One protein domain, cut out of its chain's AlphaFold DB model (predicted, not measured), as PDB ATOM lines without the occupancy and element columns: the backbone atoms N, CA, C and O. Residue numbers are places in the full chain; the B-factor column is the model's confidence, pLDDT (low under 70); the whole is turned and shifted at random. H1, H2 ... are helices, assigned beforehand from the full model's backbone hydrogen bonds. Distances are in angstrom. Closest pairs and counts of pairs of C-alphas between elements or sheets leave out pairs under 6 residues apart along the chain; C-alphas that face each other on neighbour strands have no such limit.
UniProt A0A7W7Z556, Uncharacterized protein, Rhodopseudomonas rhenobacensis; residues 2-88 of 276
ATOM      1  N   ALA A   2      98.085  62.885 140.864       39.91
ATOM      2  CA  ALA A   2      98.737  63.506 139.696       39.91
ATOM      3  C   ALA A   2      98.050  64.805 139.203       39.91
ATOM      4  O   ALA A   2      98.719  65.820 139.064       39.91
ATOM      5  N   GLY A   3      96.715  64.822 139.075       36.97
ATOM      6  CA  GLY A   3      95.979  66.007 138.593       36.97
ATOM      7  C   GLY A   3      95.976  67.221 139.537       36.97
ATOM      8  O   GLY A   3      95.853  68.351 139.085       36.97
ATOM      9  N   PHE A   4      96.173  67.019 140.846       42.75
ATOM     10  CA  PHE A   4      96.297  68.118 141.821       42.75
ATOM     11  C   PHE A   4      97.694  68.754 141.780       42.75
ATOM     12  O   PHE A   4      97.833  69.970 141.867       42.75
ATOM     13  N   ILE A   5      98.730  67.934 141.580       43.78
ATOM     14  CA  ILE A   5     100.109  68.400 141.393       43.78
ATOM     15  C   ILE A   5     100.256  69.109 140.041       43.78
ATOM     16  O   ILE A   5     100.975  70.100 139.967       43.78
ATOM     17  N   GLU A   6      99.552  68.667 138.996       36.88
ATOM     18  CA  GLU A   6      99.489  69.382 137.715       36.88
ATOM     19  C   GLU A   6      98.684  70.679 137.794       36.88
ATOM     20  O   GLU A   6      99.134  71.670 137.237       36.88
ATOM     21  N   ALA A   7      97.582  70.737 138.548       41.25
ATOM     22  CA  ALA A   7      96.843  71.983 138.772       41.25
ATOM     23  C   ALA A   7      97.666  73.015 139.563       41.25
ATOM     24  O   ALA A   7      97.670  74.194 139.212       41.25
ATOM     25  N   ILE A   8      98.421  72.571 140.579       49.75
ATOM     26  CA  ILE A   8      99.387  73.402 141.315       49.75
ATOM     27  C   ILE A   8     100.557  73.798 140.416       49.75
ATOM     28  O   ILE A   8     101.001  74.934 140.471       49.75
ATOM     29  N   ARG A   9     101.061  72.902 139.562       45.06
ATOM     30  CA  ARG A   9     102.131  73.221 138.609       45.06
ATOM     31  C   ARG A   9     101.656  74.181 137.521       45.06
ATOM     32  O   ARG A   9     102.446  75.019 137.127       45.06
ATOM     33  N   ALA A  10     100.408  74.087 137.073       39.44
ATOM     34  CA  ALA A  10      99.808  74.971 136.080       39.44
ATOM     35  C   ALA A  10      99.537  76.361 136.667       39.44
ATOM     36  O   ALA A  10      99.971  77.340 136.080       39.44
ATOM     37  N   THR A  11      98.975  76.455 137.879       49.47
ATOM     38  CA  THR A  11      98.841  77.743 138.591       49.47
ATOM     39  C   THR A  11     100.192  78.320 139.010       49.47
ATOM     40  O   THR A  11     100.388  79.526 138.940       49.47
ATOM     41  N   LEU A  12     101.168  77.490 139.391       47.09
ATOM     42  CA  LEU A  12     102.544  77.938 139.602       47.09
ATOM     43  C   LEU A  12     103.220  78.326 138.288       47.09
ATOM     44  O   LEU A  12     104.026  79.230 138.322       47.09
ATOM     45  N   ALA A  13     102.937  77.705 137.144       41.59
ATOM     46  CA  ALA A  13     103.543  78.055 135.856       41.59
ATOM     47  C   ALA A  13     102.931  79.329 135.253       41.59
ATOM     48  O   ALA A  13     103.682  80.178 134.784       41.59
ATOM     49  N   GLU A  14     101.611  79.511 135.357       42.47
ATOM     50  CA  GLU A  14     100.899  80.760 135.029       42.47
ATOM     51  C   GLU A  14     101.307  81.925 135.940       42.47
ATOM     52  O   GLU A  14     101.151  83.079 135.568       42.47
ATOM     53  N   TRP A  15     101.851  81.638 137.128       47.16
ATOM     54  CA  TRP A  15     102.283  82.648 138.098       47.16
ATOM     55  C   TRP A  15     103.815  82.796 138.197       47.16
ATOM     56  O   TRP A  15     104.327  83.810 138.666       47.16
ATOM     57  N   MET A  16     104.576  81.794 137.740       48.91
ATOM     58  CA  MET A  16     106.028  81.857 137.527       48.91
ATOM     59  C   MET A  16     106.377  82.518 136.186       48.91
ATOM     60  O   MET A  16     107.501  83.012 136.048       48.91
ATOM     61  N   GLY A  17     105.445  82.528 135.227       42.03
ATOM     62  CA  GLY A  17     105.509  83.290 133.985       42.03
ATOM     63  C   GLY A  17     104.886  84.674 134.162       42.03
ATOM     64  O   GLY A  17     103.697  84.785 134.406       42.03
ATOM     65  N   GLU A  18     105.717  85.707 134.025       46.62
ATOM     66  CA  GLU A  18     105.349  87.131 134.019       46.62
ATOM     67  C   GLU A  18     104.826  87.698 135.352       46.62
ATOM     68  O   GLU A  18     103.683  88.120 135.496       46.62
ATOM     69  N   ASP A  19     105.748  87.899 136.305       52.38
ATOM     70  CA  ASP A  19     105.727  89.190 137.004       52.38
ATOM     71  C   ASP A  19     105.700  90.251 135.886       52.38
ATOM     72  O   ASP A  19     106.696  90.377 135.166       52.38
ATOM     73  N   GLY A  20     104.561  90.920 135.662       54.62
ATOM     74  CA  GLY A  20     104.462  91.994 134.675       54.62
ATOM     75  C   GLY A  20     105.650  92.919 134.893       54.62
ATOM     76  O   GLY A  20     105.826  93.417 136.000       54.62
ATOM     77  N   ARG A  21     106.544  93.036 133.903       58.16
ATOM     78  CA  ARG A  21     107.854  93.688 134.103       58.16
ATOM     79  C   ARG A  21     107.705  95.150 134.525       58.16
ATOM     80  O   ARG A  21     108.627  95.716 135.106       58.16
ATOM     81  N   ASP A  22     106.538  95.719 134.251       77.25
ATOM     82  CA  ASP A  22     106.237  97.123 134.421       77.25
ATOM     83  C   ASP A  22     105.617  97.408 135.790       77.25
ATOM     84  O   ASP A  22     104.784  96.661 136.315       77.25
ATOM     85  N   ALA A  23     106.033  98.527 136.377       83.25
ATOM     86  CA  ALA A  23     105.438  99.025 137.605       83.25
ATOM     87  C   ALA A  23     103.950  99.364 137.373       83.25
ATOM     88  O   ALA A  23     103.611  99.956 136.345       83.25
ATOM     89  N   PRO A  24     103.056  99.028 138.318       91.00
ATOM     90  CA  PRO A  24     101.639  99.324 138.170       91.00
ATOM     91  C   PRO A  24     101.363 100.832 138.233       91.00
ATOM     92  O   PRO A  24     102.026 101.577 138.959       91.00
ATOM     93  N   PHE A  25     100.336 101.277 137.510       91.31
ATOM     94  CA  PHE A  25      99.921 102.679 137.487       91.31
ATOM     95  C   PHE A  25      99.138 103.069 138.743       91.31
ATOM     96  O   PHE A  25      98.296 102.313 139.234       91.31
ATOM     97  N   LEU A  26      99.373 104.288 139.238       93.56
ATOM     98  CA  LEU A  26      98.602 104.842 140.350       93.56
ATOM     99  C   LEU A  26      97.110 104.965 139.978       93.56
ATOM    100  O   LEU A  26      96.804 105.340 138.846       93.56
ATOM    101  N   PRO A  27      96.178 104.698 140.915       91.25
ATOM    102  CA  PRO A  27      94.749 104.866 140.682       91.25
ATOM    103  C   PRO A  27      94.388 106.280 140.222       91.25
ATOM    104  O   PRO A  27      94.915 107.267 140.739       91.25
ATOM    105  N   GLU A  28      93.429 106.376 139.305       91.25
ATOM    106  CA  GLU A  28      92.785 107.645 138.973       91.25
ATOM    107  C   GLU A  28      92.078 108.237 140.204       91.25
ATOM    108  O   GLU A  28      91.600 107.508 141.076       91.25
ATOM    109  N   GLY A  29      92.026 109.569 140.291       91.00
ATOM    110  CA  GLY A  29      91.382 110.282 141.400       91.00
ATOM    111  C   GLY A  29      92.176 110.306 142.712       91.00
ATOM    112  O   GLY A  29      91.664 110.781 143.725       91.00
ATOM    113  N   LEU A  30      93.415 109.804 142.721       93.62
ATOM    114  CA  LEU A  30      94.299 109.915 143.879       93.62
ATOM    115  C   LEU A  30      94.702 111.393 144.089       93.62
ATOM    116  O   LEU A  30      95.249 111.983 143.156       93.62
ATOM    117  N   PRO A  31      94.467 111.998 145.272       95.12
ATOM    118  CA  PRO A  31      94.832 113.395 145.520       95.12
ATOM    119  C   PRO A  31      96.333 113.633 145.353       95.12
ATOM    120  O   PRO A  31      97.127 112.768 145.732       95.12
ATOM    121  N   GLU A  32      96.731 114.806 144.854       93.00
ATOM    122  CA  GLU A  32      98.137 115.132 144.551       93.00
ATOM    123  C   GLU A  32      99.070 114.931 145.753       93.00
ATOM    124  O   GLU A  32     100.150 114.362 145.605       93.00
ATOM    125  N   ALA A  33      98.619 115.269 146.965       92.62
ATOM    126  CA  ALA A  33      99.387 115.053 148.194       92.62
ATOM    127  C   ALA A  33      99.662 113.565 148.510       92.62
ATOM    128  O   ALA A  33     100.626 113.238 149.202       92.62
ATOM    129  N   VAL A  34      98.837 112.641 148.004       96.62
ATOM    130  CA  VAL A  34      98.928 111.192 148.268       96.62
ATOM    131  C   VAL A  34      99.759 110.471 147.202       96.62
ATOM    132  O   VAL A  34     100.363 109.436 147.491       96.62
ATOM    133  N   ARG A  35      99.835 111.016 145.978       96.56
ATOM    134  CA  ARG A  35     100.584 110.429 144.851       96.56
ATOM    135  C   ARG A  35     102.052 110.110 145.173       96.56
ATOM    136  O   ARG A  35     102.436 108.969 144.905       96.56
ATOM    137  N   PRO A  36     102.866 111.004 145.775       96.94
ATOM    138  CA  PRO A  36     104.257 110.674 146.095       96.94
ATOM    139  C   PRO A  36     104.362 109.530 147.114       96.94
ATOM    140  O   PRO A  36     105.139 108.601 146.920       96.94
ATOM    141  N   VAL A  37     103.504 109.523 148.140       97.69
ATOM    142  CA  VAL A  37     103.488 108.466 149.166       97.69
ATOM    143  C   VAL A  37     103.120 107.107 148.568       97.69
ATOM    144  O   VAL A  37     103.721 106.088 148.912       97.69
ATOM    145  N   ALA A  38     102.137 107.077 147.666       97.44
ATOM    146  CA  ALA A  38     101.742 105.859 146.969       97.44
ATOM    147  C   ALA A  38     102.834 105.373 145.999       97.44
ATOM    148  O   ALA A  38     103.059 104.169 145.899       97.44
ATOM    149  N   SER A  39     103.534 106.292 145.329       96.75
ATOM    150  CA  SER A  39     104.659 105.980 144.442       96.75
ATOM    151  C   SER A  39     105.809 105.312 145.203       96.75
ATOM    152  O   SER A  39     106.244 104.221 144.835       96.75
ATOM    153  N   ASP A  40     106.240 105.895 146.325       96.81
ATOM    154  CA  ASP A  40     107.287 105.318 147.179       96.81
ATOM    155  C   ASP A  40     106.890 103.932 147.709       96.81
ATOM    156  O   ASP A  40     107.698 102.999 147.754       96.81
ATOM    157  N   ALA A  41     105.614 103.769 148.074       97.25
ATOM    158  CA  ALA A  41     105.068 102.485 148.494       97.25
ATOM    159  C   ALA A  41     105.111 101.431 147.377       97.25
ATOM    160  O   ALA A  41     105.442 100.277 147.657       97.25
ATOM    161  N   VAL A  42     104.809 101.806 146.129       97.00
ATOM    162  CA  VAL A  42     104.896 100.909 144.967       97.00
ATOM    163  C   VAL A  42     106.328 100.417 144.778       97.00
ATOM    164  O   VAL A  42     106.526  99.204 144.720       97.00
ATOM    165  N   PHE A  43     107.325 101.309 144.777       94.94
ATOM    166  CA  PHE A  43     108.735 100.914 144.663       94.94
ATOM    167  C   PHE A  43     109.150  99.947 145.776       94.94
ATOM    168  O   PHE A  43     109.671  98.863 145.506       94.94
ATOM    169  N   MET A  44     108.821 100.276 147.027       94.62
ATOM    170  CA  MET A  44     109.119  99.413 148.171       94.62
ATOM    171  C   MET A  44     108.487  98.017 148.036       94.62
ATOM    172  O   MET A  44     109.093  97.019 148.433       94.62
ATOM    173  N   LEU A  45     107.260  97.923 147.514       95.00
ATOM    174  CA  LEU A  45     106.532  96.659 147.382       95.00
ATOM    175  C   LEU A  45     106.991  95.828 146.176       95.00
ATOM    176  O   LEU A  45     106.987  94.595 146.260       95.00
ATOM    177  N   ILE A  46     107.443  96.481 145.101       92.81
ATOM    178  CA  ILE A  46     108.136  95.825 143.986       92.81
ATOM    179  C   ILE A  46     109.419  95.168 144.500       92.81
ATOM    180  O   ILE A  46     109.618  93.970 144.288       92.81
ATOM    181  N   ASP A  47     110.232  95.899 145.263       90.56
ATOM    182  CA  ASP A  47     111.451  95.352 145.869       90.56
ATOM    183  C   ASP A  47     111.145  94.205 146.841       90.56
ATOM    184  O   ASP A  47     111.856  93.195 146.899       90.56
ATOM    185  N   TYR A  48     110.063  94.344 147.608       92.56
ATOM    186  CA  TYR A  48     109.630  93.348 148.579       92.56
ATOM    187  C   TYR A  48     109.228  92.023 147.917       92.56
ATOM    188  O   TYR A  48     109.759  90.969 148.290       92.56
ATOM    189  N   GLN A  49     108.300  92.064 146.958       91.88
ATOM    190  CA  GLN A  49     107.607  90.875 146.444       91.88
ATOM    191  C   GLN A  49     107.321  90.901 144.935       91.88
ATOM    192  O   GLN A  49     107.041  89.842 144.379       91.88
ATOM    193  N   GLY A  50     107.427  92.054 144.278       91.62
ATOM    194  CA  GLY A  50     107.254  92.208 142.833       91.62
ATOM    195  C   GLY A  50     106.030  93.046 142.427       91.62
ATOM    196  O   GLY A  50     105.209  93.406 143.279       91.62
ATOM    197  N   PRO A  51     105.891  93.363 141.125       91.94
ATOM    198  CA  PRO A  51     104.864  94.269 140.596       91.94
ATOM    199  C   PRO A  51     103.425  93.865 140.923       91.94
ATOM    200  O   PRO A  51     102.642  94.698 141.380       91.94
ATOM    201  N   SER A  52     103.090  92.576 140.835       90.06
ATOM    202  CA  SER A  52     101.752  92.070 141.182       90.06
ATOM    203  C   SER A  52     101.381  92.317 142.652       90.06
ATOM    204  O   SER A  52     100.214  92.525 142.989       90.06
ATOM    205  N   TYR A  53     102.367  92.341 143.556       93.12
ATOM    206  CA  TYR A  53     102.129  92.649 144.968       93.12
ATOM    207  C   TYR A  53     101.929  94.150 145.214       93.12
ATOM    208  O   TYR A  53     101.115  94.536 146.058       93.12
ATOM    209  N   ALA A  54     102.624  94.998 144.450       95.50
ATOM    210  CA  ALA A  54     102.376  96.435 144.437       95.50
ATOM    211  C   ALA A  54     100.989  96.766 143.849       95.50
ATOM    212  O   ALA A  54     100.290  97.620 144.392       95.50
ATOM    213  N   GLN A  55     100.525  96.034 142.831       94.94
ATOM    214  CA  GLN A  55      99.160  96.180 142.314       94.94
ATOM    215  C   GLN A  55      98.115  95.881 143.396       94.94
ATOM    216  O   GLN A  55      97.196  96.669 143.609       94.94
ATOM    217  N   LEU A  56      98.302  94.802 144.162       94.81
ATOM    218  CA  LEU A  56      97.414  94.455 145.274       94.81
ATOM    219  C   LEU A  56      97.334  95.570 146.340       94.81
ATOM    220  O   LEU A  56      96.292  95.764 146.972       94.81
ATOM    221  N   TYR A  57      98.426  96.302 146.566       97.62
ATOM    222  CA  TYR A  57      98.424  97.489 147.422       97.62
ATOM    223  C   TYR A  57      97.555  98.609 146.840       97.62
ATOM    224  O   TYR A  57      96.714  99.157 147.555       97.62
ATOM    225  N   LEU A  58      97.695  98.903 145.547       97.25
ATOM    226  CA  LEU A  58      96.907  99.932 144.870       97.25
ATOM    227  C   LEU A  58      95.418  99.571 144.814       97.25
ATOM    228  O   LEU A  58      94.576 100.443 145.019       97.25
ATOM    229  N   ASP A  59      95.075  98.293 144.646       96.00
ATOM    230  CA  ASP A  59      93.686  97.818 144.684       96.00
ATOM    231  C   ASP A  59      93.030  98.040 146.053       96.00
ATOM    232  O   ASP A  59      91.846  98.370 146.146       96.00
ATOM    233  N   ARG A  60      93.800  97.896 147.138       97.19
ATOM    234  CA  ARG A  60      93.344  98.237 148.493       97.19
ATOM    235  C   ARG A  60      93.230  99.740 148.690       97.19
ATOM    236  O   ARG A  60      92.258 100.189 149.294       97.19
ATOM    237  N   LEU A  61      94.195 100.505 148.180       96.19
ATOM    238  CA  LEU A  61      94.221 101.960 148.294       96.19
ATOM    239  C   LEU A  61      93.041 102.607 147.555       96.19
ATOM    240  O   LEU A  61      92.414 103.528 148.077       96.19
ATOM    241  N   ARG A  62      92.671 102.054 146.392       95.75
ATOM    242  CA  ARG A  62      91.540 102.497 145.563       95.75
ATOM    243  C   ARG A  62      90.217 102.553 146.337       95.75
ATOM    244  O   ARG A  62      89.386 103.403 146.047       95.75
ATOM    245  N   ARG A  63      90.038 101.724 147.375       94.00
ATOM    246  CA  ARG A  63      88.827 101.692 148.228       94.00
ATOM    247  C   ARG A  63      88.576 102.988 149.014       94.00
ATOM    248  O   ARG A  63      87.484 103.170 149.552       94.00
ATOM    249  N   PHE A  64      89.585 103.852 149.126       95.06
ATOM    250  CA  PHE A  64      89.516 105.114 149.865       95.06
ATOM    251  C   PHE A  64      89.508 106.346 148.951       95.06
ATOM    252  O   PHE A  64      89.293 107.455 149.440       95.06
ATOM    253  N   VAL A  65      89.677 106.168 147.635       95.00
ATOM    254  CA  VAL A  65      89.592 107.261 146.657       95.00
ATOM    255  C   VAL A  65      88.182 107.851 146.669       95.00
ATOM    256  O   VAL A  65      87.198 107.123 146.560       95.00
ATOM    257  N   GLY A  66      88.081 109.171 146.851       92.06
ATOM    258  CA  GLY A  66      86.801 109.889 146.903       92.06
ATOM    259  C   GLY A  66      85.908 109.533 148.100       92.06
ATOM    260  O   GLY A  66      84.750 109.951 148.154       92.06
ATOM    261  N   ARG A  67      86.405 108.759 149.073       93.69
ATOM    262  CA  ARG A  67      85.597 108.322 150.211       93.69
ATOM    263  C   ARG A  67      85.327 109.483 151.168       93.69
ATOM    264  O   ARG A  67      86.246 110.118 151.680       93.69
ATOM    265  N   ARG A  68      84.049 109.716 151.485       92.38
ATOM    266  CA  ARG A  68      83.638 110.747 152.450       92.38
ATOM    267  C   ARG A  68      84.317 110.531 153.809       92.38
ATOM    268  O   ARG A  68      84.329 109.419 154.331       92.38
ATOM    269  N   GLY A  69      84.845 111.612 154.384       89.38
ATOM    270  CA  GLY A  69      85.552 111.590 155.671       89.38
ATOM    271  C   GLY A  69      87.037 111.228 155.574       89.38
ATOM    272  O   GLY A  69      87.719 111.231 156.596       89.38
ATOM    273  N   VAL A  70      87.554 110.953 154.372       94.25
ATOM    274  CA  VAL A  70      88.982 110.730 154.126       94.25
ATOM    275  C   VAL A  70      89.579 111.984 153.484       94.25
ATOM    276  O   VAL A  70      89.495 112.172 152.275       94.25
ATOM    277  N   GLY A  71      90.149 112.863 154.311       94.19
ATOM    278  CA  GLY A  71      90.952 113.997 153.839       94.19
ATOM    279  C   GLY A  71      92.334 113.558 153.342       94.19
ATOM    280  O   GLY A  71      92.759 112.430 153.601       94.19
ATOM    281  N   GLU A  72      93.050 114.453 152.662       94.88
ATOM    282  CA  GLU A  72      94.350 114.150 152.041       94.88
ATOM    283  C   GLU A  72      95.390 113.629 153.042       94.88
ATOM    284  O   GLU A  72      96.040 112.618 152.777       94.88
ATOM    285  N   GLU A  73      95.489 114.242 154.225       95.81
ATOM    286  CA  GLU A  73      96.425 113.826 155.281       95.81
ATOM    287  C   GLU A  73      96.133 112.409 155.793       95.81
ATOM    288  O   GLU A  73      97.030 111.568 155.894       95.81
ATOM    289  N   LEU A  74      94.860 112.114 156.079       97.25
ATOM    290  CA  LEU A  74      94.444 110.786 156.526       97.25
ATOM    291  C   LEU A  74      94.690 109.745 155.430       97.25
ATOM    292  O   LEU A  74      95.093 108.621 155.730       97.25
ATOM    293  N   PHE A  75      94.473 110.111 154.166       97.75
ATOM    294  CA  PHE A  75      94.693 109.207 153.045       97.75
ATOM    295  C   PHE A  75      96.181 108.912 152.832       97.75
ATOM    296  O   PHE A  75      96.556 107.748 152.692       97.75
ATOM    297  N   ALA A  76      97.040 109.931 152.881       97.75
ATOM    298  CA  ALA A  76      98.489 109.759 152.833       97.75
ATOM    299  C   ALA A  76      98.971 108.834 153.963       97.75
ATOM    300  O   ALA A  76      99.788 107.935 153.746       97.75
ATOM    301  N   GLU A  77      98.399 108.977 155.158       98.00
ATOM    302  CA  GLU A  77      98.730 108.122 156.292       98.00
ATOM    303  C   GLU A  77      98.256 106.669 156.105       98.00
ATOM    304  O   GLU A  77      99.016 105.735 156.381       98.00
ATOM    305  N   ILE A  78      97.047 106.452 155.569       98.31
ATOM    306  CA  ILE A  78      96.566 105.117 155.171       98.31
ATOM    307  C   ILE A  78      97.516 104.506 154.139       98.31
ATOM    308  O   ILE A  78      97.934 103.360 154.311       98.31
ATOM    309  N   ALA A  79      97.895 105.264 153.106       98.19
ATOM    310  CA  ALA A  79      98.783 104.817 152.037       98.19
ATOM    311  C   ALA A  79     100.133 104.343 152.590       98.19
ATOM    312  O   ALA A  79     100.582 103.233 152.286       98.19
ATOM    313  N   ARG A  80     100.743 105.149 153.462       97.94
ATOM    314  CA  ARG A  80     102.034 104.869 154.092       97.94
ATOM    315  C   ARG A  80     101.977 103.658 155.021       97.94
ATOM    316  O   ARG A  80     102.835 102.774 154.955       97.94
ATOM    317  N   LEU A  81     100.986 103.606 155.913       98.00
ATOM    318  CA  LEU A  81     100.873 102.537 156.909       98.00
ATOM    319  C   LEU A  81     100.427 101.211 156.290       98.00
ATOM    320  O   LEU A  81     100.905 100.162 156.723       98.00
ATOM    321  N   LEU A  82      99.586 101.237 155.255       98.12
ATOM    322  CA  LEU A  82      99.207 100.040 154.509       98.12
ATOM    323  C   LEU A  82     100.431  99.391 153.855       98.12
ATOM    324  O   LEU A  82     100.627  98.185 154.000       98.12
ATOM    325  N   ALA A  83     101.281 100.185 153.200       97.44
ATOM    326  CA  ALA A  83     102.497  99.681 152.571       97.44
ATOM    327  C   ALA A  83     103.433  99.029 153.601       97.44
ATOM    328  O   ALA A  83     103.912  97.913 153.395       97.44
ATOM    329  N   LYS A  84     103.617  99.672 154.764       95.69
ATOM    330  CA  LYS A  84     104.394  99.109 155.882       95.69
ATOM    331  C   LYS A  84     103.798  97.811 156.426       95.69
ATOM    332  O   LYS A  84     104.534  96.874 156.701       95.69
ATOM    333  N   ARG A  85     102.472  97.730 156.567       94.62
ATOM    334  CA  ARG A  85     101.779  96.524 157.052       94.62
ATOM    335  C   ARG A  85     101.846  95.370 156.051       94.62
ATOM    336  O   ARG A  85     101.861  94.216 156.470       94.62
ATOM    337  N   MET A  86     101.887  95.671 154.755       95.12
ATOM    338  CA  MET A  86     102.098  94.677 153.700       95.12
ATOM    339  C   MET A  86     103.565  94.219 153.619       95.12
ATOM    340  O   MET A  86     103.820  93.053 153.339       95.12
ATOM    341  N   CYS A  87     104.522  95.094 153.932       92.88
ATOM    342  CA  CYS A  87     105.957  94.798 153.963       92.88
ATOM    343  C   CYS A  87     106.414  94.338 155.364       92.88
ATOM    344  O   CYS A  87     107.199  95.007 156.038       92.88
ATOM    345  N   TYR A  88     105.892  93.202 155.838       89.19
ATOM    346  CA  TYR A  88     106.239  92.676 157.163       89.19
ATOM    347  C   TYR A  88     107.633  92.027 157.196       89.19
ATOM    348  O   TYR A  88     108.114  91.473 156.204       89.19
TER     349      TYR A  88
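This is residues 2 to 88 of the 276 residues of an uncharacterized protein of Rhodopseudomonas rhenobacensis (UniProt A0A7W7Z556). A small up-and-down bundle of three helices, H2, H3 and H4, makes the body, and a lone helix, H1, sticks out from it at the end of a long link, with residues 2 to 14 standing free. The 87 printed residues have four named helices, H1 to H4, and no named strand: all helix. The whole is loose, with a radius of gyration of the C-alphas of 15.7 A, and spans 53 by 25 by 24 A, the arm making the length.

H1 is residues 2 to 16, 19.9 A long, from C-alpha 2 at (98.737, 63.506, 139.696). H2 is residues 35 to 49, 20.8 A. H3 is residues 51 to 64, 21.0 A. H4 is residues 72 to 86, 21.0 A, ending with C-alpha 86 at (102.098, 94.677, 153.700).

H1 is apart from H2, H3 and H4. In the bundle, each helix running against the one before, H2 and H3 form a hairpin and touch, closest at the C-alphas of Leu 45 and Ala 54, 5.1 A; their tilt of 37 degrees is only just steep. H3 and H4, also a hairpin, touch at the C-alphas of Leu 61 and Ala 79, their closest, 6.6 A, again at 37 degrees, only just steep. H2 and H4 touch, closest at the C-alphas of Ala 41 and Ala 83, 5.6 A, and run the same way at a shallow tilt of 4 degrees. Every O i to N i+4 pair is within hydrogen-bond range in H1, H2 and H4, and 8 of 10 in H3.

The C-alphas of Ala 2 and Gly 71, the two farthest apart, are 53.0 A apart. The printed part has no cut. The link from H1 to H2 is long, 18 residues. Residues 2 to 21 have pLDDT under 70.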